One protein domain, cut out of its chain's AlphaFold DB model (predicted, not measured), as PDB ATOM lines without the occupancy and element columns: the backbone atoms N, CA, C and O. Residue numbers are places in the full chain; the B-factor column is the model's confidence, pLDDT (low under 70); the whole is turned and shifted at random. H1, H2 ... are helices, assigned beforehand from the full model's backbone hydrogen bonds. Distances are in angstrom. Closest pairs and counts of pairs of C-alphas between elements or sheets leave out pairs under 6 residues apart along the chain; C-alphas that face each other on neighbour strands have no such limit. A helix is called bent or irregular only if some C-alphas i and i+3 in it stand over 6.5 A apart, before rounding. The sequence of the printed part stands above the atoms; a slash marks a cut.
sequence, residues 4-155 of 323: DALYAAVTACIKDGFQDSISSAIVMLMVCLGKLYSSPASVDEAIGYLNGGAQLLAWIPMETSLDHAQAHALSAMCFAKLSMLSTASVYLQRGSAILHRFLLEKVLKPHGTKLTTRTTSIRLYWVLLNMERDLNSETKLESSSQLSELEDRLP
ATOM      1  N   ASP A   4     -24.810 -35.381  23.133       71.69
ATOM      2  CA  ASP A   4     -26.165 -35.283  23.694       71.69
ATOM      3  C   ASP A   4     -26.237 -34.356  24.913       71.69
ATOM      4  O   ASP A   4     -27.155 -33.543  25.042       71.69
ATOM      5  N   ALA A   5     -25.254 -34.451  25.815       77.62
ATOM      6  CA  ALA A   5     -25.201 -33.614  27.011       77.62
ATOM      7  C   ALA A   5     -24.931 -32.151  26.646       77.62
ATOM      8  O   ALA A   5     -25.506 -31.244  27.248       77.62
ATOM      9  N   LEU A   6     -24.087 -31.919  25.637       80.69
ATOM     10  CA  LEU A   6     -23.833 -30.584  25.114       80.69
ATOM     11  C   LEU A   6     -25.063 -29.999  24.434       80.69
ATOM     12  O   LEU A   6     -25.440 -28.872  24.738       80.69
ATOM     13  N   TYR A   7     -25.713 -30.763  23.561       81.62
ATOM     14  CA  TYR A   7     -26.923 -30.339  22.878       81.62
ATOM     15  C   TYR A   7     -28.028 -29.988  23.878       81.62
ATOM     16  O   TYR A   7     -28.660 -28.939  23.755       81.62
ATOM     17  N   ALA A   8     -28.215 -30.810  24.915       84.44
ATOM     18  CA  ALA A   8     -29.159 -30.528  25.991       84.44
ATOM     19  C   ALA A   8     -28.804 -29.239  26.753       84.44
ATOM     20  O   ALA A   8     -29.679 -28.402  26.970       84.44
ATOM     21  N   ALA A   9     -27.529 -29.042  27.112       85.00
ATOM     22  CA  ALA A   9     -27.069 -27.842  27.813       85.00
ATOM     23  C   ALA A   9     -27.243 -26.568  26.970       85.00
ATOM     24  O   ALA A   9     -27.748 -25.562  27.467       85.00
ATOM     25  N   VAL A  10     -26.880 -26.618  25.686       88.06
ATOM     26  CA  VAL A  10     -27.048 -25.505  24.742       88.06
ATOM     27  C   VAL A  10     -28.529 -25.198  24.537       88.06
ATOM     28  O   VAL A  10     -28.925 -24.040  24.626       88.06
ATOM     29  N   THR A  11     -29.363 -26.220  24.333       88.19
ATOM     30  CA  THR A  11     -30.815 -26.051  24.164       88.19
ATOM     31  C   THR A  11     -31.447 -25.409  25.399       88.19
ATOM     32  O   THR A  11     -32.265 -24.500  25.263       88.19
ATOM     33  N   ALA A  12     -31.040 -25.830  26.600       87.56
ATOM     34  CA  ALA A  12     -31.484 -25.215  27.847       87.56
ATOM     35  C   ALA A  12     -31.048 -23.743  27.940       87.56
ATOM     36  O   ALA A  12     -31.876 -22.890  28.234       87.56
ATOM     37  N   CYS A  13     -29.794 -23.419  27.599       90.88
ATOM     38  CA  CYS A  13     -29.308 -22.032  27.600       90.88
ATOM     39  C   CYS A  13     -30.042 -21.146  26.579       90.88
ATOM     40  O   CYS A  13     -30.302 -19.980  26.854       90.88
ATOM     41  N   ILE A  14     -30.393 -21.685  25.406       89.69
ATOM     42  CA  ILE A  14     -31.171 -20.958  24.389       89.69
ATOM     43  C   ILE A  14     -32.587 -20.677  24.893       89.69
ATOM     44  O   ILE A  14     -33.117 -19.590  24.673       89.69
ATOM     45  N   LYS A  15     -33.211 -21.662  25.544       91.06
ATOM     46  CA  LYS A  15     -34.601 -21.574  25.994       91.06
ATOM     47  C   LYS A  15     -34.757 -20.697  27.238       91.06
ATOM     48  O   LYS A  15     -35.640 -19.845  27.272       91.06
ATOM     49  N   ASP A  16     -33.917 -20.927  28.241       92.75
ATOM     50  CA  ASP A  16     -34.086 -20.395  29.595       92.75
ATOM     51  C   ASP A  16     -33.037 -19.313  29.931       92.75
ATOM     52  O   ASP A  16     -33.060 -18.738  31.018       92.75
ATOM     53  N   GLY A  17     -32.118 -19.009  29.010       92.44
ATOM     54  CA  GLY A  17     -30.976 -18.130  29.257       92.44
ATOM     55  C   GLY A  17     -29.865 -18.812  30.061       92.44
ATOM     56  O   GLY A  17     -29.968 -19.972  30.465       92.44
ATOM     57  N   PHE A  18     -28.774 -18.082  30.294       92.44
ATOM     58  CA  PHE A  18     -27.693 -18.564  31.150       92.44
ATOM     59  C   PHE A  18     -28.108 -18.528  32.623       92.44
ATOM     60  O   PHE A  18     -28.600 -17.513  33.110       92.44
ATOM     61  N   GLN A  19     -27.878 -19.638  33.315       93.31
ATOM     62  CA  GLN A  19     -28.234 -19.847  34.717       93.31
ATOM     63  C   GLN A  19     -26.975 -19.935  35.587       93.31
ATOM     64  O   GLN A  19     -25.887 -20.219  35.080       93.31
ATOM     65  N   ASP A  20     -27.131 -19.807  36.906       94.00
ATOM     66  CA  ASP A  20     -26.053 -19.991  37.889       94.00
ATOM     67  C   ASP A  20     -25.683 -21.481  38.036       94.00
ATOM     68  O   ASP A  20     -25.974 -22.141  39.032       94.00
ATOM     69  N   SER A  21     -25.094 -22.052  36.984       95.12
ATOM     70  CA  SER A  21     -24.845 -23.489  36.853       95.12
ATOM     71  C   SER A  21     -23.565 -23.792  36.084       95.12
ATOM     72  O   SER A  21     -23.152 -23.039  35.196       95.12
ATOM     73  N   ILE A  22     -22.967 -24.952  36.374       95.81
ATOM     74  CA  ILE A  22     -21.735 -25.383  35.705       95.81
ATOM     75  C   ILE A  22     -21.954 -25.584  34.200       95.81
ATOM     76  O   ILE A  22     -21.103 -25.218  33.393       95.81
ATOM     77  N   SER A  23     -23.133 -26.073  33.807       94.56
ATOM     78  CA  SER A  23     -23.515 -26.248  32.405       94.56
ATOM     79  C   SER A  23     -23.543 -24.921  31.649       94.56
ATOM     80  O   SER A  23     -23.058 -24.853  30.523       94.56
ATOM     81  N   SER A  24     -24.050 -23.850  32.272       95.38
ATOM     82  CA  SER A  24     -24.035 -22.510  31.667       95.38
ATOM     83  C   SER A  24     -22.610 -21.983  31.507       95.38
ATOM     84  O   SER A  24     -22.281 -21.458  30.445       95.38
ATOM     85  N   ALA A  25     -21.742 -22.194  32.505       96.56
ATOM     86  CA  ALA A  25     -20.329 -21.833  32.403       96.56
ATOM     87  C   ALA A  25     -19.640 -22.567  31.239       96.56
ATOM     88  O   ALA A  25     -18.953 -21.938  30.437       96.56
ATOM     89  N   ILE A  26     -19.877 -23.875  31.087       96.31
ATOM     90  CA  ILE A  26     -19.343 -24.659  29.965       96.31
ATOM     91  C   ILE A  26     -19.822 -24.098  28.623       96.31
ATOM     92  O   ILE A  26     -18.998 -23.862  27.741       96.31
ATOM     93  N   VAL A  27     -21.126 -23.845  28.465       95.88
ATOM     94  CA  VAL A  27     -21.678 -23.310  27.209       95.88
ATOM     95  C   VAL A  27     -21.072 -21.943  26.884       95.88
ATOM     96  O   VAL A  27     -20.642 -21.737  25.750       95.88
ATOM     97  N   MET A  28     -20.957 -21.033  27.858       96.75
ATOM     98  CA  MET A  28     -20.300 -19.735  27.653       96.75
ATOM     99  C   MET A  28     -18.852 -19.892  27.180       96.75
ATOM    100  O   MET A  28     -18.450 -19.262  26.204       96.75
ATOM    101  N   LEU A  29     -18.071 -20.755  27.831       97.38
ATOM    102  CA  LEU A  29     -16.664 -20.964  27.488       97.38
ATOM    103  C   LEU A  29     -16.495 -21.628  26.114       97.38
ATOM    104  O   LEU A  29     -15.578 -21.287  25.373       97.38
ATOM    105  N   MET A  30     -17.405 -22.522  25.727       94.38
ATOM    106  CA  MET A  30     -17.422 -23.091  24.378       94.38
ATOM    107  C   MET A  30     -17.760 -22.044  23.313       94.38
ATOM    108  O   MET A  30     -17.103 -22.006  22.273       94.38
ATOM    109  N   VAL A  31     -18.734 -21.163  23.573       93.44
ATOM    110  CA  VAL A  31     -19.048 -20.030  22.685       93.44
ATOM    111  C   VAL A  31     -17.854 -19.079  22.583       93.44
ATOM    112  O   VAL A  31     -17.522 -18.635  21.484       93.44
ATOM    113  N   CYS A  32     -17.174 -18.811  23.702       95.44
ATOM    114  CA  CYS A  32     -15.946 -18.024  23.737       95.44
ATOM    115  C   CYS A  32     -14.875 -18.629  22.821       95.44
ATOM    116  O   CYS A  32     -14.413 -17.945  21.911       95.44
ATOM    117  N   LEU A  33     -14.526 -19.910  22.991       93.19
ATOM    118  CA  LEU A  33     -13.558 -20.585  22.115       93.19
ATOM    119  C   LEU A  33     -13.994 -20.533  20.651       93.19
ATOM    120  O   LEU A  33     -13.197 -20.159  19.796       93.19
ATOM    121  N   GLY A  34     -15.263 -20.834  20.362       90.88
ATOM    122  CA  GLY A  34     -15.796 -20.756  19.004       90.88
ATOM    123  C   GLY A  34     -15.554 -19.384  18.370       90.88
ATOM    124  O   GLY A  34     -15.071 -19.308  17.243       90.88
ATOM    125  N   LYS A  35     -15.795 -18.295  19.110       92.25
ATOM    126  CA  LYS A  35     -15.528 -16.926  18.645       92.25
ATOM    127  C   LYS A  35     -14.035 -16.629  18.496       92.25
ATOM    128  O   LYS A  35     -13.642 -16.069  17.475       92.25
ATOM    129  N   LEU A  36     -13.200 -17.040  19.452       90.94
ATOM    130  CA  LEU A  36     -11.748 -16.830  19.393       90.94
ATOM    131  C   LEU A  36     -11.092 -17.527  18.192       90.94
ATOM    132  O   LEU A  36     -10.118 -17.010  17.651       90.94
ATOM    133  N   TYR A  37     -11.622 -18.676  17.761       85.94
ATOM    134  CA  TYR A  37     -11.110 -19.417  16.604       85.94
ATOM    135  C   TYR A  37     -11.773 -19.041  15.272       85.94
ATOM    136  O   TYR A  37     -11.194 -19.307  14.223       85.94
ATOM    137  N   SER A  38     -12.958 -18.421  15.285       86.56
ATOM    138  CA  SER A  38     -13.674 -18.077  14.046       86.56
ATOM    139  C   SER A  38     -13.165 -16.794  13.389       86.56
ATOM    140  O   SER A  38     -13.109 -16.721  12.163       86.56
ATOM    141  N   SER A  39     -12.845 -15.758  14.172       83.50
ATOM    142  CA  SER A  39     -12.389 -14.474  13.625       83.50
ATOM    143  C   SER A  39     -11.657 -13.616  14.664       83.50
ATOM    144  O   SER A  39     -12.129 -13.494  15.797       83.50
ATOM    145  N   PRO A  40     -10.572 -12.914  14.283       79.81
ATOM    146  CA  PRO A  40      -9.941 -11.905  15.137       79.81
ATOM    147  C   PRO A  40     -10.891 -10.762  15.527       79.81
ATOM    148  O   PRO A  40     -10.736 -10.161  16.585       79.81
ATOM    149  N   ALA A  41     -11.896 -10.463  14.698       81.06
ATOM    150  CA  ALA A  41     -12.842  -9.377  14.957       81.06
ATOM    151  C   ALA A  41     -13.840  -9.693  16.088       81.06
ATOM    152  O   ALA A  41     -14.488  -8.785  16.598       81.06
ATOM    153  N   SER A  42     -13.973 -10.962  16.493       88.06
ATOM    154  CA  SER A  42     -14.906 -11.388  17.546       88.06
ATOM    155  C   SER A  42     -14.283 -11.490  18.941       88.06
ATOM    156  O   SER A  42     -14.929 -12.007  19.852       88.06
ATOM    157  N   VAL A  43     -13.051 -11.008  19.132       90.06
ATOM    158  CA  VAL A  43     -12.346 -11.091  20.422       90.06
ATOM    159  C   VAL A  43     -13.095 -10.346  21.531       90.06
ATOM    160  O   VAL A  43     -13.300 -10.920  22.598       90.06
ATOM    161  N   ASP A  44     -13.580  -9.128  21.278       89.38
ATOM    162  CA  ASP A  44     -14.296  -8.338  22.295       89.38
ATOM    163  C   ASP A  44     -15.583  -9.030  22.766       89.38
ATOM    164  O   ASP A  44     -15.870  -9.105  23.963       89.38
ATOM    165  N   GLU A  45     -16.336  -9.617  21.831       89.88
ATOM    166  CA  GLU A  45     -17.522 -10.411  22.160       89.88
ATOM    167  C   GLU A  45     -17.153 -11.685  22.932       89.88
ATOM    168  O   GLU A  45     -17.845 -12.055  23.880       89.88
ATOM    169  N   ALA A  46     -16.061 -12.356  22.548       93.75
ATOM    170  CA  ALA A  46     -15.584 -13.563  23.219       93.75
ATOM    171  C   ALA A  46     -15.197 -13.291  24.680       93.75
ATOM    172  O   ALA A  46     -15.545 -14.080  25.560       93.75
ATOM    173  N   ILE A  47     -14.558 -12.150  24.957       94.81
ATOM    174  CA  ILE A  47     -14.175 -11.734  26.314       94.81
ATOM    175  C   ILE A  47     -15.404 -11.612  27.225       94.81
ATOM    176  O   ILE A  47     -15.337 -11.998  28.392       94.81
ATOM    177  N   GLY A  48     -16.544 -11.145  26.704       94.88
ATOM    178  CA  GLY A  48     -17.801 -11.106  27.458       94.88
ATOM    179  C   GLY A  48     -18.221 -12.489  27.972       94.88
ATOM    180  O   GLY A  48     -18.510 -12.652  29.160       94.88
ATOM    181  N   TYR A  49     -18.180 -13.503  27.103       96.31
ATOM    182  CA  TYR A  49     -18.483 -14.890  27.477       96.31
ATOM    183  C   TYR A  49     -17.431 -15.495  28.411       96.31
ATOM    184  O   TYR A  49     -17.791 -16.220  29.337       96.31
ATOM    185  N   LEU A  50     -16.147 -15.186  28.205       97.19
ATOM    186  CA  LEU A  50     -15.072 -15.632  29.092       97.19
ATOM    187  C   LEU A  50     -15.263 -15.101  30.512       97.19
ATOM    188  O   LEU A  50     -15.197 -15.870  31.467       97.19
ATOM    189  N   ASN A  51     -15.532 -13.802  30.649       96.38
ATOM    190  CA  ASN A  51     -15.755 -13.171  31.945       96.38
ATOM    191  C   ASN A  51     -16.975 -13.770  32.650       96.38
ATOM    192  O   ASN A  51     -16.878 -14.114  33.825       96.38
ATOM    193  N   GLY A  52     -18.086 -13.964  31.931       96.12
ATOM    194  CA  GLY A  52     -19.279 -14.616  32.480       96.12
ATOM    195  C   GLY A  52     -19.011 -16.055  32.935       96.12
ATOM    196  O   GLY A  52     -19.339 -16.420  34.063       96.12
ATOM    197  N   GLY A  53     -18.342 -16.857  32.101       96.81
ATOM    198  CA  GLY A  53     -17.990 -18.240  32.434       96.81
ATOM    199  C   GLY A  53     -17.042 -18.332  33.633       96.81
ATOM    200  O   GLY A  53     -17.283 -19.108  34.556       96.81
ATOM    201  N   ALA A  54     -15.999 -17.501  33.665       96.56
ATOM    202  CA  ALA A  54     -15.047 -17.430  34.773       96.56
ATOM    203  C   ALA A  54     -15.704 -16.963  36.082       96.56
ATOM    204  O   ALA A  54     -15.391 -17.487  37.152       96.56
ATOM    205  N   GLN A  55     -16.635 -16.008  36.006       96.94
ATOM    206  CA  GLN A  55     -17.396 -15.528  37.157       96.94
ATOM    207  C   GLN A  55     -18.296 -16.624  37.735       96.94
ATOM    208  O   GLN A  55     -18.281 -16.842  38.945       96.94
ATOM    209  N   LEU A  56     -19.009 -17.367  36.883       96.44
ATOM    210  CA  LEU A  56     -19.797 -18.523  37.312       96.44
ATOM    211  C   LEU A  56     -18.919 -19.568  38.013       96.44
ATOM    212  O   LEU A  56     -19.265 -20.031  39.097       96.44
ATOM    213  N   LEU A  57     -17.745 -19.885  37.457       96.31
ATOM    214  CA  LEU A  57     -16.795 -20.814  38.085       96.31
ATOM    215  C   LEU A  57     -16.251 -20.333  39.432       96.31
ATOM    216  O   LEU A  57     -15.850 -21.157  40.250       96.31
ATOM    217  N   ALA A  58     -16.212 -19.024  39.673       94.62
ATOM    218  CA  ALA A  58     -15.800 -18.473  40.960       94.62
ATOM    219  C   ALA A  58     -16.909 -18.547  42.025       94.62
ATOM    220  O   ALA A  58     -16.601 -18.525  43.217       94.62
ATOM    221  N   TRP A  59     -18.179 -18.610  41.618       93.94
ATOM    222  CA  TRP A  59     -19.336 -18.598  42.519       93.94
ATOM    223  C   TRP A  59     -19.926 -19.978  42.794       93.94
ATOM    224  O   TRP A  59     -20.443 -20.215  43.886       93.94
ATOM    225  N   ILE A  60     -19.850 -20.891  41.828       93.25
ATOM    226  CA  ILE A  60     -20.368 -22.249  41.982       93.25
ATOM    227  C   ILE A  60     -19.445 -23.034  42.932       93.25
ATOM    228  O   ILE A  60     -18.224 -23.026  42.740       93.25
ATOM    229  N   PRO A  61     -19.987 -23.725  43.955       93.31
ATOM    230  CA  PRO A  61     -19.190 -24.574  44.830       93.31
ATOM    231  C   PRO A  61     -18.419 -25.627  44.030       93.31
ATOM    232  O   PRO A  61     -19.003 -26.376  43.255       93.31
ATOM    233  N   MET A  62     -17.106 -25.695  44.234       92.94
ATOM    234  CA  MET A  62     -16.249 -26.615  43.491       92.94
ATOM    235  C   MET A  62     -16.524 -28.071  43.885       92.94
ATOM    236  O   MET A  62     -16.294 -28.465  45.031       92.94
ATOM    237  N   GLU A  63     -16.943 -28.887  42.919       93.56
ATOM    238  CA  GLU A  63     -17.175 -30.322  43.107       93.56
ATOM    239  C   GLU A  63     -16.111 -31.176  42.404       93.56
ATOM    240  O   GLU A  63     -15.564 -30.809  41.361       93.56
ATOM    241  N   THR A  64     -15.853 -32.379  42.927       92.94
ATOM    242  CA  THR A  64     -15.091 -33.429  42.231       92.94
ATOM    243  C   THR A  64     -15.943 -34.092  41.147       92.94
ATOM    244  O   THR A  64     -16.294 -35.270  41.228       92.94
ATOM    245  N   SER A  65     -16.294 -33.322  40.113       94.56
ATOM    246  CA  SER A  65     -17.085 -33.785  38.973       94.56
ATOM    247  C   SER A  65     -16.376 -33.558  37.637       94.56
ATOM    248  O   SER A  65     -15.504 -32.697  37.492       94.56
ATOM    249  N   LEU A  66     -16.759 -34.358  36.639       94.12
ATOM    250  CA  LEU A  66     -16.207 -34.255  35.292       94.12
ATOM    251  C   LEU A  66     -16.557 -32.910  34.634       94.12
ATOM    252  O   LEU A  66     -15.729 -32.364  33.912       94.12
ATOM    253  N   ASP A  67     -17.740 -32.361  34.913       94.94
ATOM    254  CA  ASP A  67     -18.190 -31.085  34.348       94.94
ATOM    255  C   ASP A  67     -17.357 -29.915  34.886       94.94
ATOM    256  O   ASP A  67     -16.933 -29.055  34.115       94.94
ATOM    257  N   HIS A  68     -17.008 -29.928  36.179       96.62
ATOM    258  CA  HIS A  68     -16.094 -28.933  36.746       96.62
ATOM    259  C   HIS A  68     -14.700 -29.017  36.118       96.62
ATOM    260  O   HIS A  68     -14.145 -27.996  35.714       96.62
ATOM    261  N   ALA A  69     -14.149 -30.228  35.967       97.19
ATOM    262  CA  ALA A  69     -12.866 -30.406  35.289       97.19
ATOM    263  C   ALA A  69     -12.901 -29.863  33.848       97.19
ATOM    264  O   ALA A  69     -11.970 -29.179  33.429       97.19
ATOM    265  N   GLN A  70     -13.987 -30.111  33.107       95.81
ATOM    266  CA  GLN A  70     -14.166 -29.607  31.740       95.81
ATOM    267  C   GLN A  70     -14.284 -28.086  31.687       95.81
ATOM    268  O   GLN A  70     -13.652 -27.461  30.842       95.81
ATOM    269  N   ALA A  71     -15.054 -27.476  32.583       97.19
ATOM    270  CA  ALA A  71     -15.220 -26.029  32.597       97.19
ATOM    271  C   ALA A  71     -13.900 -25.301  32.918       97.19
ATOM    272  O   ALA A  71     -13.555 -24.306  32.276       97.19
ATOM    273  N   HIS A  72     -13.106 -25.838  33.850       97.38
ATOM    274  CA  HIS A  72     -11.762 -25.328  34.117       97.38
ATOM    275  C   HIS A  72     -10.809 -25.542  32.929       97.38
ATOM    276  O   HIS A  72     -10.068 -24.622  32.589       97.38
ATOM    277  N   ALA A  73     -10.874 -26.694  32.251       96.62
ATOM    278  CA  ALA A  73     -10.105 -26.957  31.031       96.62
ATOM    279  C   ALA A  73     -10.418 -25.940  29.922       96.62
ATOM    280  O   ALA A  73      -9.517 -25.335  29.348       96.62
ATOM    281  N   LEU A  74     -11.707 -25.705  29.659       96.81
ATOM    282  CA  LEU A  74     -12.168 -24.750  28.651       96.81
ATOM    283  C   LEU A  74     -11.739 -23.320  28.994       96.81
ATOM    284  O   LEU A  74     -11.307 -22.581  28.111       96.81
ATOM    285  N   SER A  75     -11.802 -22.942  30.274       97.56
ATOM    286  CA  SER A  75     -11.294 -21.645  30.738       97.56
ATOM    287  C   SER A  75      -9.798 -21.510  30.482       97.56
ATOM    288  O   SER A  75      -9.362 -20.495  29.943       97.56
ATOM    289  N   ALA A  76      -9.015 -22.541  30.813       96.44
ATOM    290  CA  ALA A  76      -7.583 -22.551  30.549       96.44
ATOM    291  C   ALA A  76      -7.294 -22.352  29.055       96.44
ATOM    292  O   ALA A  76      -6.456 -21.523  28.709       96.44
ATOM    293  N   MET A  77      -8.020 -23.049  28.173       95.38
ATOM    294  CA  MET A  77      -7.876 -22.903  26.718       95.38
ATOM    295  C   MET A  77      -8.219 -21.487  26.241       95.38
ATOM    296  O   MET A  77      -7.493 -20.930  25.421       95.38
ATOM    297  N   CYS A  78      -9.284 -20.873  26.774       95.81
ATOM    298  CA  CYS A  78      -9.651 -19.494  26.433       95.81
ATOM    299  C   CYS A  78      -8.536 -18.512  26.809       95.81
ATOM    300  O   CYS A  78      -8.116 -17.702  25.985       95.81
ATOM    301  N   PHE A  79      -8.030 -18.600  28.044       95.75
ATOM    302  CA  PHE A  79      -6.950 -17.731  28.510       95.75
ATOM    303  C   PHE A  79      -5.644 -17.975  27.750       95.75
ATOM    304  O   PHE A  79      -4.957 -17.012  27.419       95.75
ATOM    305  N   ALA A  80      -5.320 -19.229  27.420       93.31
ATOM    306  CA  ALA A  80      -4.151 -19.553  26.605       93.31
ATOM    307  C   ALA A  80      -4.259 -18.929  25.206       93.31
ATOM    308  O   ALA A  80      -3.309 -18.301  24.742       93.31
ATOM    309  N   LYS A  81      -5.443 -18.995  24.578       91.69
ATOM    310  CA  LYS A  81      -5.689 -18.388  23.261       91.69
ATOM    311  C   LYS A  81      -5.576 -16.860  23.267       91.69
ATOM    312  O   LYS A  81      -5.219 -16.272  22.253       91.69
ATOM    313  N   LEU A  82      -5.831 -16.228  24.411       92.81
ATOM    314  CA  LEU A  82      -5.616 -14.796  24.648       92.81
ATOM    315  C   LEU A  82      -4.191 -14.466  25.135       92.81
ATOM    316  O   LEU A  82      -3.944 -13.357  25.603       92.81
ATOM    317  N   SER A  83      -3.260 -15.425  25.080       91.69
ATOM    318  CA  SER A  83      -1.878 -15.295  25.568       91.69
ATOM    319  C   SER A  83      -1.758 -14.947  27.061       91.69
ATOM    320  O   SER A  83      -0.713 -14.499  27.529       91.69
ATOM    321  N   MET A  84      -2.803 -15.201  27.852       93.19
ATOM    322  CA  MET A  84      -2.823 -15.015  29.306       93.19
ATOM    323  C   MET A  84      -2.344 -16.286  30.019       93.19
ATOM    324  O   MET A  84      -3.079 -16.910  30.789       93.19
ATOM    325  N   LEU A  85      -1.102 -16.692  29.748       92.12
ATOM    326  CA  LEU A  85      -0.579 -18.013  30.120       92.12
ATOM    327  C   LEU A  85      -0.557 -18.264  31.638       92.12
ATOM    328  O   LEU A  85      -0.871 -19.366  32.083       92.12
ATOM    329  N   SER A  86      -0.275 -17.244  32.456       91.62
ATOM    330  CA  SER A  86      -0.321 -17.369  33.923       91.62
ATOM    331  C   SER A  86      -1.734 -17.684  34.423       91.62
ATOM    332  O   SER A  86      -1.923 -18.560  35.265       91.62
ATOM    333  N   THR A  87      -2.748 -17.009  33.876       94.31
ATOM    334  CA  THR A  87      -4.152 -17.277  34.213       94.31
ATOM    335  C   THR A  87      -4.581 -18.642  33.685       94.31
ATOM    336  O   THR A  87      -5.215 -19.402  34.415       94.31
ATOM    337  N   ALA A  88      -4.179 -18.991  32.459       95.25
ATOM    338  CA  ALA A  88      -4.422 -20.308  31.878       95.25
ATOM    339  C   ALA A  88      -3.876 -21.427  32.775       95.25
ATOM    340  O   ALA A  88      -4.604 -22.369  33.073       95.25
ATOM    341  N   SER A  89      -2.650 -21.275  33.285       93.75
ATOM    342  CA  SER A  89      -2.027 -22.210  34.228       93.75
ATOM    343  C   SER A  89      -2.860 -22.410  35.497       93.75
ATOM    344  O   SER A  89      -3.071 -23.542  35.920       93.75
ATOM    345  N   VAL A  90      -3.391 -21.336  36.094       93.94
ATOM    346  CA  VAL A  90      -4.224 -21.441  37.308       93.94
ATOM    347  C   VAL A  90      -5.489 -22.261  37.046       93.94
ATOM    348  O   VAL A  90      -5.848 -23.127  37.848       93.94
ATOM    349  N   TYR A  91      -6.177 -22.010  35.929       96.00
ATOM    350  CA  TYR A  91      -7.361 -22.788  35.558       96.00
ATOM    351  C   TYR A  91      -7.006 -24.233  35.207       96.00
ATOM    352  O   TYR A  91      -7.726 -25.144  35.617       96.00
ATOM    353  N   LEU A  92      -5.879 -24.443  34.526       95.56
ATOM    354  CA  LEU A  92      -5.385 -25.764  34.166       95.56
ATOM    355  C   LEU A  92      -5.104 -26.604  35.413       95.56
ATOM    356  O   LEU A  92      -5.688 -27.670  35.568       95.56
ATOM    357  N   GLN A  93      -4.321 -26.081  36.360       94.56
ATOM    358  CA  GLN A  93      -4.007 -26.762  37.620       94.56
ATOM    359  C   GLN A  93      -5.268 -27.130  38.418       94.56
ATOM    360  O   GLN A  93      -5.354 -28.230  38.969       94.56
ATOM    361  N   ARG A  94      -6.275 -26.244  38.457       95.38
ATOM    362  CA  ARG A  94      -7.570 -26.536  39.098       95.38
ATOM    363  C   ARG A  94      -8.302 -27.674  38.389       95.38
ATOM    364  O   ARG A  94      -8.716 -28.625  39.049       95.38
ATOM    365  N   GLY A  95      -8.424 -27.601  37.063       96.75
ATOM    366  CA  GLY A  95      -9.054 -28.646  36.253       96.75
ATOM    367  C   GLY A  95      -8.370 -30.001  36.433       96.75
ATOM    368  O   GLY A  95      -9.040 -31.007  36.667       96.75
ATOM    369  N   SER A  96      -7.040 -30.010  36.434       96.81
ATOM    370  CA  SER A  96      -6.216 -31.198  36.635       96.81
ATOM    371  C   SER A  96      -6.362 -31.795  38.030       96.81
ATOM    372  O   SER A  96      -6.523 -33.006  38.157       96.81
ATOM    373  N   ALA A  97      -6.393 -30.977  39.085       96.50
ATOM    374  CA  ALA A  97      -6.609 -31.458  40.450       96.50
ATOM    375  C   ALA A  97      -8.002 -32.091  40.633       96.50
ATOM    376  O   ALA A  97      -8.132 -33.139  41.275       96.50
ATOM    377  N   ILE A  98      -9.040 -31.480  40.051       97.44
ATOM    378  CA  ILE A  98     -10.412 -32.014  40.062       97.44
ATOM    379  C   ILE A  98     -10.458 -33.342  39.303       97.44
ATOM    380  O   ILE A  98     -10.973 -34.335  39.825       97.44
ATOM    381  N   LEU A  99      -9.881 -33.383  38.098       97.31
ATOM    382  CA  LEU A  99      -9.874 -34.582  37.271       97.31
ATOM    383  C   LEU A  99      -9.077 -35.720  37.910       97.31
ATOM    384  O   LEU A  99      -9.549 -36.852  37.914       97.31
ATOM    385  N   HIS A 100      -7.909 -35.435  38.487       96.88
ATOM    386  CA  HIS A 100      -7.079 -36.422  39.174       96.88
ATOM    387  C   HIS A 100      -7.877 -37.155  40.264       96.88
ATOM    388  O   HIS A 100      -7.957 -38.387  40.273       96.88
ATOM    389  N   ARG A 101      -8.560 -36.398  41.135       95.88
ATOM    390  CA  ARG A 101      -9.429 -36.970  42.176       95.88
ATOM    391  C   ARG A 101     -10.591 -37.758  41.575       95.88
ATOM    392  O   ARG A 101     -10.843 -38.882  42.003       95.88
ATOM    393  N   PHE A 102     -11.256 -37.215  40.553       95.31
ATOM    394  CA  PHE A 102     -12.350 -37.905  39.866       95.31
ATOM    395  C   PHE A 102     -11.902 -39.258  39.286       95.31
ATOM    396  O   PHE A 102     -12.590 -40.267  39.458       95.31
ATOM    397  N   LEU A 103     -10.732 -39.311  38.642       95.06
ATOM    398  CA  LEU A 103     -10.170 -40.532  38.066       95.06
ATOM    399  C   LEU A 103      -9.885 -41.579  39.145       95.06
ATOM    400  O   LEU A 103     -10.301 -42.730  39.001       95.06
ATOM    401  N   LEU A 104      -9.242 -41.184  40.247       93.69
ATOM    402  CA  LEU A 104      -8.954 -42.076  41.373       93.69
ATOM    403  C   LEU A 104     -10.221 -42.606  42.049       93.69
ATOM    404  O   LEU A 104     -10.252 -43.753  42.489       93.69
ATOM    405  N   GLU A 105     -11.264 -41.787  42.160       91.19
ATOM    406  CA  GLU A 105     -12.482 -42.153  42.879       91.19
ATOM    407  C   GLU A 105     -13.491 -42.926  42.038       91.19
ATOM    408  O   GLU A 105     -14.198 -43.774  42.583       91.19
ATOM    409  N   LYS A 106     -13.591 -42.619  40.741       89.31
ATOM    410  CA  LYS A 106     -14.675 -43.103  39.878       89.31
ATOM    411  C   LYS A 106     -14.187 -43.986  38.737       89.31
ATOM    412  O   LYS A 106     -14.906 -44.897  38.349       89.31
ATOM    413  N   VAL A 107     -13.002 -43.754  38.181       88.94
ATOM    414  CA  VAL A 107     -12.574 -44.440  36.943       88.94
ATOM    415  C   VAL A 107     -11.650 -45.614  37.221       88.94
ATOM    416  O   VAL A 107     -11.845 -46.695  36.676       88.94
ATOM    417  N   LEU A 108     -10.665 -45.413  38.092       88.50
ATOM    418  CA  LEU A 108      -9.660 -46.419  38.433       88.50
ATOM    419  C   LEU A 108     -10.153 -47.417  39.489       88.50
ATOM    420  O   LEU A 108      -9.478 -48.409  39.759       88.50
ATOM    421  N   LYS A 109     -11.331 -47.183  40.082       85.75
ATOM    422  CA  LYS A 109     -11.990 -48.152  40.962       85.75
ATOM    423  C   LYS A 109     -12.852 -49.118  40.138       85.75
ATOM    424  O   LYS A 109     -13.529 -48.684  39.209       85.75
ATOM    425  N   PRO A 110     -12.905 -50.410  40.499       59.22
ATOM    426  CA  PRO A 110     -13.510 -51.465  39.679       59.22
ATOM    427  C   PRO A 110     -15.051 -51.449  39.586       59.22
ATOM    428  O   PRO A 110     -15.637 -52.462  39.208       59.22
ATOM    429  N   HIS A 111     -15.755 -50.369  39.951       66.50
ATOM    430  CA  HIS A 111     -17.220 -50.392  40.089       66.50
ATOM    431  C   HIS A 111     -17.948 -49.287  39.314       66.50
ATOM    432  O   HIS A 111     -17.752 -48.101  39.553       66.50
ATOM    433  N   GLY A 112     -18.881 -49.715  38.455       66.56
ATOM    434  CA  GLY A 112     -20.132 -49.008  38.145       66.56
ATOM    435  C   GLY A 112     -20.071 -47.744  37.285       66.56
ATOM    436  O   GLY A 112     -21.127 -47.197  36.964       66.56
ATOM    437  N   THR A 113     -18.893 -47.262  36.890       80.50
ATOM    438  CA  THR A 113     -18.811 -46.060  36.050       80.50
ATOM    439  C   THR A 113     -19.282 -46.353  34.634       80.50
ATOM    440  O   THR A 113     -18.774 -47.252  33.963       80.50
ATOM    441  N   LYS A 114     -20.263 -45.566  34.173       84.88
ATOM    442  CA  LYS A 114     -20.781 -45.639  32.804       84.88
ATOM    443  C   LYS A 114     -19.626 -45.522  31.810       84.88
ATOM    444  O   LYS A 114     -18.765 -44.653  31.967       84.88
ATOM    445  N   LEU A 115     -19.645 -46.354  30.767       82.06
ATOM    446  CA  LEU A 115     -18.610 -46.372  29.731       82.06
ATOM    447  C   LEU A 115     -18.358 -44.968  29.164       82.06
ATOM    448  O   LEU A 115     -17.220 -44.523  29.126       82.06
ATOM    449  N   THR A 116     -19.417 -44.221  28.851       81.00
ATOM    450  CA  THR A 116     -19.328 -42.845  28.332       81.00
ATOM    451  C   THR A 116     -18.579 -41.893  29.267       81.00
ATOM    452  O   THR A 116     -17.743 -41.108  28.817       81.00
ATOM    453  N   THR A 117     -18.820 -41.981  30.577       86.31
ATOM    454  CA  THR A 117     -18.115 -41.193  31.598       86.31
ATOM    455  C   THR A 117     -16.641 -41.583  31.681       86.31
ATOM    456  O   THR A 117     -15.778 -40.707  31.736       86.31
ATOM    457  N   ARG A 118     -16.331 -42.885  31.640       87.50
ATOM    458  CA  ARG A 118     -14.951 -43.392  31.623       87.50
ATOM    459  C   ARG A 118     -14.194 -42.916  30.382       87.50
ATOM    460  O   ARG A 118     -13.129 -42.326  30.501       87.50
ATOM    461  N   THR A 119     -14.770 -43.091  29.201       85.38
ATOM    462  CA  THR A 119     -14.181 -42.657  27.931       85.38
ATOM    463  C   THR A 119     -13.954 -41.140  27.916       85.38
ATOM    464  O   THR A 119     -12.868 -40.678  27.583       85.38
ATOM    465  N   THR A 120     -14.942 -40.345  28.343       87.06
ATOM    466  CA  THR A 120     -14.830 -38.873  28.363       87.06
ATOM    467  C   THR A 120     -13.776 -38.380  29.357       87.06
ATOM    468  O   THR A 120     -13.056 -37.430  29.061       87.06
ATOM    469  N   SER A 121     -13.658 -39.018  30.522       91.75
ATOM    470  CA  SER A 121     -12.645 -38.653  31.521       91.75
ATOM    471  C   SER A 121     -11.226 -39.027  31.087       91.75
ATOM    472  O   SER A 121     -10.324 -38.225  31.293       91.75
ATOM    473  N   ILE A 122     -11.029 -40.169  30.414       90.88
ATOM    474  CA  ILE A 122      -9.734 -40.537  29.807       90.88
ATOM    475  C   ILE A 122      -9.357 -39.559  28.684       90.88
ATOM    476  O   ILE A 122      -8.215 -39.122  28.598       90.88
ATOM    477  N   ARG A 123     -10.313 -39.154  27.840       89.75
ATOM    478  CA  ARG A 123     -10.070 -38.138  26.800       89.75
ATOM    479  C   ARG A 123      -9.640 -36.806  27.418       89.75
ATOM    480  O   ARG A 123      -8.630 -36.243  27.016       89.75
ATOM    481  N   LEU A 124     -10.371 -36.336  28.432       92.94
ATOM    482  CA  LEU A 124     -10.031 -35.096  29.131       92.94
ATOM    483  C   LEU A 124      -8.667 -35.184  29.827       92.94
ATOM    484  O   LEU A 124      -7.928 -34.208  29.815       92.94
ATOM    485  N   TYR A 125      -8.325 -36.348  30.385       95.19
ATOM    486  CA  TYR A 125      -7.027 -36.600  31.008       95.19
ATOM    487  C   TYR A 125      -5.877 -36.303  30.050       95.19
ATOM    488  O   TYR A 125      -5.018 -35.481  30.361       95.19
ATOM    489  N   TRP A 126      -5.904 -36.908  28.862       93.19
ATOM    490  CA  TRP A 126      -4.842 -36.719  27.878       93.19
ATOM    491  C   TRP A 126      -4.795 -35.293  27.323       93.19
ATOM    492  O   TRP A 126      -3.711 -34.771  27.069       93.19
ATOM    493  N   VAL A 127      -5.950 -34.634  27.183       92.06
ATOM    494  CA  VAL A 127      -6.019 -33.220  26.783       92.06
ATOM    495  C   VAL A 127      -5.360 -32.314  27.824       92.06
ATOM    496  O   VAL A 127      -4.504 -31.508  27.467       92.06
ATOM    497  N   LEU A 128      -5.715 -32.463  29.104       95.00
ATOM    498  CA  LEU A 128      -5.131 -31.664  30.183       95.00
ATOM    499  C   LEU A 128      -3.630 -31.922  30.327       95.00
ATOM    500  O   LEU A 128      -2.863 -30.971  30.427       95.00
ATOM    501  N   LEU A 129      -3.198 -33.183  30.269       93.81
ATOM    502  CA  LEU A 129      -1.783 -33.534  30.387       93.81
ATOM    503  C   LEU A 129      -0.943 -32.958  29.233       93.81
ATOM    504  O   LEU A 129       0.146 -32.434  29.463       93.81
ATOM    505  N   ASN A 130      -1.447 -33.004  27.995       91.81
ATOM    506  CA  ASN A 130      -0.768 -32.380  26.858       91.81
ATOM    507  C   ASN A 130      -0.704 -30.853  27.002       91.81
ATOM    508  O   ASN A 130       0.347 -30.265  26.756       91.81
ATOM    509  N   MET A 131      -1.789 -30.225  27.461       91.81
ATOM    510  CA  MET A 131      -1.822 -28.785  27.708       91.81
ATOM    511  C   MET A 131      -0.846 -28.361  28.817       91.81
ATOM    512  O   MET A 131      -0.205 -27.319  28.707       91.81
ATOM    513  N   GLU A 132      -0.680 -29.173  29.865       92.19
ATOM    514  CA  GLU A 132       0.308 -28.916  30.922       92.19
ATOM    515  C   GLU A 132       1.729 -28.939  30.382       92.19
ATOM    516  O   GLU A 132       2.523 -28.059  30.710       92.19
ATOM    517  N   ARG A 133       2.044 -29.909  29.520       90.12
ATOM    518  CA  ARG A 133       3.356 -30.000  28.874       90.12
ATOM    519  C   ARG A 133       3.619 -28.797  27.967       90.12
ATOM    520  O   ARG A 133       4.717 -28.245  28.026       90.12
ATOM    521  N   ASP A 134       2.619 -28.356  27.204       88.75
ATOM    522  CA  ASP A 134       2.723 -27.160  26.358       88.75
ATOM    523  C   ASP A 134       2.981 -25.906  27.193       88.75
ATOM    524  O   ASP A 134       3.996 -25.234  26.996       88.75
ATOM    525  N   LEU A 135       2.140 -25.635  28.195       88.44
ATOM    526  CA  LEU A 135       2.317 -24.466  29.057       88.44
ATOM    527  C   LEU A 135       3.633 -24.506  29.837       88.44
ATOM    528  O   LEU A 135       4.263 -23.463  30.022       88.44
ATOM    529  N   ASN A 136       4.075 -25.687  30.272       88.00
ATOM    530  CA  ASN A 136       5.350 -25.845  30.961       88.00
ATOM    531  C   ASN A 136       6.547 -25.565  30.049       88.00
ATOM    532  O   ASN A 136       7.543 -25.011  30.515       88.00
ATOM    533  N   SER A 137       6.443 -25.888  28.758       84.38
ATOM    534  CA  SER A 137       7.479 -25.555  27.779       84.38
ATOM    535  C   SER A 137       7.595 -24.045  27.528       84.38
ATOM    536  O   SER A 137       8.694 -23.562  27.262       84.38
ATOM    537  N   GLU A 138       6.496 -23.294  27.673       84.19
ATOM    538  CA  GLU A 138       6.455 -21.853  27.391       84.19
ATOM    539  C   GLU A 138       6.713 -20.974  28.619       84.19
ATOM    540  O   GLU A 138       7.451 -19.995  28.534       84.19
ATOM    541  N   THR A 139       6.129 -21.309  29.772       80.44
ATOM    542  CA  THR A 139       6.180 -20.449  30.970       80.44
ATOM    543  C   THR A 139       6.978 -21.024  32.131       80.44
ATOM    544  O   THR A 139       7.260 -20.276  33.064       80.44
ATOM    545  N   LYS A 140       7.394 -22.300  32.062       79.44
ATOM    546  CA  LYS A 140       7.927 -23.086  33.192       79.44
ATOM    547  C   LYS A 140       6.991 -23.010  34.398       79.44
ATOM    548  O   LYS A 140       7.103 -22.125  35.242       79.44
ATOM    549  N   LEU A 141       6.060 -23.956  34.470       75.06
ATOM    550  CA  LEU A 141       5.107 -24.033  35.571       75.06
ATOM    551  C   LEU A 141       5.850 -24.204  36.901       75.06
ATOM    552  O   LEU A 141       6.799 -24.982  36.995       75.06
ATOM    553  N   GLU A 142       5.390 -23.511  37.945       71.12
ATOM    554  CA  GLU A 142       5.970 -23.629  39.292       71.12
ATOM    555  C   GLU A 142       5.819 -25.047  39.863       71.12
ATOM    556  O   GLU A 142       6.661 -25.517  40.627       71.12
ATOM    557  N   SER A 143       4.749 -25.743  39.475       74.31
ATOM    558  CA  SER A 143       4.494 -27.133  39.829       74.31
ATOM    559  C   SER A 143       3.723 -27.847  38.720       74.31
ATOM    560  O   SER A 143       2.764 -27.316  38.150       74.31
ATOM    561  N   SER A 144       4.160 -29.069  38.408       79.06
ATOM    562  CA  SER A 144       3.387 -30.005  37.585       79.06
ATOM    563  C   SER A 144       2.208 -30.546  38.390       79.06
ATOM    564  O   SER A 144       2.293 -30.668  39.616       79.06
ATOM    565  N   SER A 145       1.102 -30.867  37.719       88.81
ATOM    566  CA  SER A 145      -0.015 -31.516  38.397       88.81
ATOM    567  C   SER A 145       0.295 -32.983  38.703       88.81
ATOM    568  O   SER A 145       1.253 -33.565  38.199       88.81
ATOM    569  N   GLN A 146      -0.577 -33.609  39.493       92.75
ATOM    570  CA  GLN A 146      -0.508 -35.042  39.786       92.75
ATOM    571  C   GLN A 146      -1.023 -35.918  38.631       92.75
ATOM    572  O   GLN A 146      -1.051 -37.139  38.755       92.75
ATOM    573  N   LEU A 147      -1.453 -35.344  37.497       93.44
ATOM    574  CA  LEU A 147      -1.944 -36.143  36.370       93.44
ATOM    575  C   LEU A 147      -0.856 -37.043  35.772       93.44
ATOM    576  O   LEU A 147      -1.167 -38.160  35.357       93.44
ATOM    577  N   SER A 148       0.407 -36.615  35.769       91.00
ATOM    578  CA  SER A 148       1.520 -37.436  35.273       91.00
ATOM    579  C   SER A 148       1.710 -38.731  36.073       91.00
ATOM    580  O   SER A 148       2.201 -39.716  35.538       91.00
ATOM    581  N   GLU A 149       1.270 -38.780  37.336       92.00
ATOM    582  CA  GLU A 149       1.331 -39.992  38.171       92.00
ATOM    583  C   GLU A 149       0.379 -41.103  37.682       92.00
ATOM    584  O   GLU A 149       0.474 -42.255  38.111       92.00
ATOM    585  N   LEU A 150      -0.571 -40.770  36.799       92.62
ATOM    586  CA  LEU A 150      -1.548 -41.707  36.242       92.62
ATOM    587  C   LEU A 150      -1.203 -42.186  34.824       92.62
ATOM    588  O   LEU A 150      -1.980 -42.959  34.263       92.62
ATOM    589  N   GLU A 151      -0.072 -41.755  34.258       88.88
ATOM    590  CA  GLU A 151       0.286 -41.972  32.845       88.88
ATOM    591  C   GLU A 151       0.363 -43.465  32.493       88.88
ATOM    592  O   GLU A 151      -0.218 -43.894  31.499       88.88
ATOM    593  N   ASP A 152       0.937 -44.280  33.383       85.69
ATOM    594  CA  ASP A 152       1.047 -45.739  33.212       85.69
ATOM    595  C   ASP A 152      -0.237 -46.507  33.584       85.69
ATOM    596  O   ASP A 152      -0.313 -47.730  33.465       85.69
ATOM    597  N   ARG A 153      -1.259 -45.811  34.102       89.00
ATOM    598  CA  ARG A 153      -2.495 -46.422  34.630       89.00
ATOM    599  C   ARG A 153      -3.700 -46.214  33.725       89.00
ATOM    600  O   ARG A 153      -4.743 -46.833  33.957       89.00
ATOM    601  N   LEU A 154      -3.595 -45.321  32.749       89.19
ATOM    602  CA  LEU A 154      -4.679 -44.966  31.847       89.19
ATOM    603  C   LEU A 154      -4.302 -45.357  30.420       89.19
ATOM    604  O   LEU A 154      -3.192 -45.075  29.981       89.19
ATOM    605  N   PRO A 155      -5.211 -46.002  29.671       87.62
ATOM    606  CA  PRO A 155      -4.922 -46.367  28.297       87.62
ATOM    607  C   PRO A 155      -4.845 -45.114  27.423       87.62
ATOM    608  O   PRO A 155      -5.554 -44.125  27.655       87.62
TER     609      PRO A 155
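AT A GLANCE: This is residues 4 to 155 of the 323 residues of an uncharacterized protein of Aspergillus steynii IBT 23096 (UniProt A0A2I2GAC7). Five helices, H2 to H6, make an up-and-down bundle with H4 in the middle, the hairpin of H2 and H3 on one side of it and the pair H5 and H6 on the other. H1 lies crosswise on residues 23 to 27 of H2, and the short H7 packs on H5 at the far side of the bundle. The printed part has 152 residues with seven named helices, which follow along the chain as H1, H2, H3, H4, H5, H6 and H7, and no named strand; the class is all helix. The whole is compact, with a radius of gyration of the C-alphas of 15.5 A and spans of 44 by 38 by 26 A.

IN THESE COORDINATES: H1, residues 4 to 16, begins at C-alpha 4 (-26.165, -35.283, 23.694) and is 17.9 A long. H2, residues 22 to 38, measures 24.2 A. H3, residues 40 to 59, measures 29.7 A, has a kink of 35 degrees near residue 47 and is irregular, with C-alphas 41 and 44 7.6 A apart. H4, residues 66 to 81, is 22.5 A long. H5, residues 85 to 107, is 29.8 A long and neither bent nor irregular, but only just: C-alphas 104 and 107 are 6.2 A apart. H6, residues 115 to 139, is the longest helix at 35.9 A and ends at C-alpha 139 (6.180, -20.449, 30.970). H7, residues 146 to 153, is 12.7 A long and irregular, with C-alphas 149 and 152 7.6 A apart; it ends at C-alpha 153 (-2.495, -46.422, 34.630).

HOW THE PARTS SIT: H1 touches H2 about perpendicular, at 84 degrees; their closest C-alphas, of Ala 9 and Ser 23, are 6.0 A apart. H2 and H3 form a hairpin at 17 degrees, closest at the C-alphas of Ala 25 and Gly 53, 4.3 A. H4, the hub, touches H2 at a shallow tilt of 28 degrees, the same way, with C-alphas of Ile 26 and Ala 71 closest at 5.1 A. H4 and H5 form a hairpin at 21 degrees, with C-alphas of Ala 76 and Ala 88 closest at 4.1 A. H5 and H6 form another at 31 degrees, closest at the C-alphas of Val 107 and Arg 118, 5.9 A. H7 touches residues 96 to 100 of H5, with C-alphas of His 100 and Leu 147 closest at 5.9 A. H1 and H7 are apart. In H1, H2, H4, H5 and H6 every O i to N i+4 pair is within hydrogen-bond range; in H3 13 of 16 are, and in H7 0 of 4, beside 4 of 5 O i to N i+3 pairs.

THE WHOLE: The C-alphas farthest apart, of Ala 41 and Pro 110, are 48.8 A apart. The printed part has no cut and no long link. Mean pLDDT of the printed part is 90.7; residues 110 to 112 are under 70.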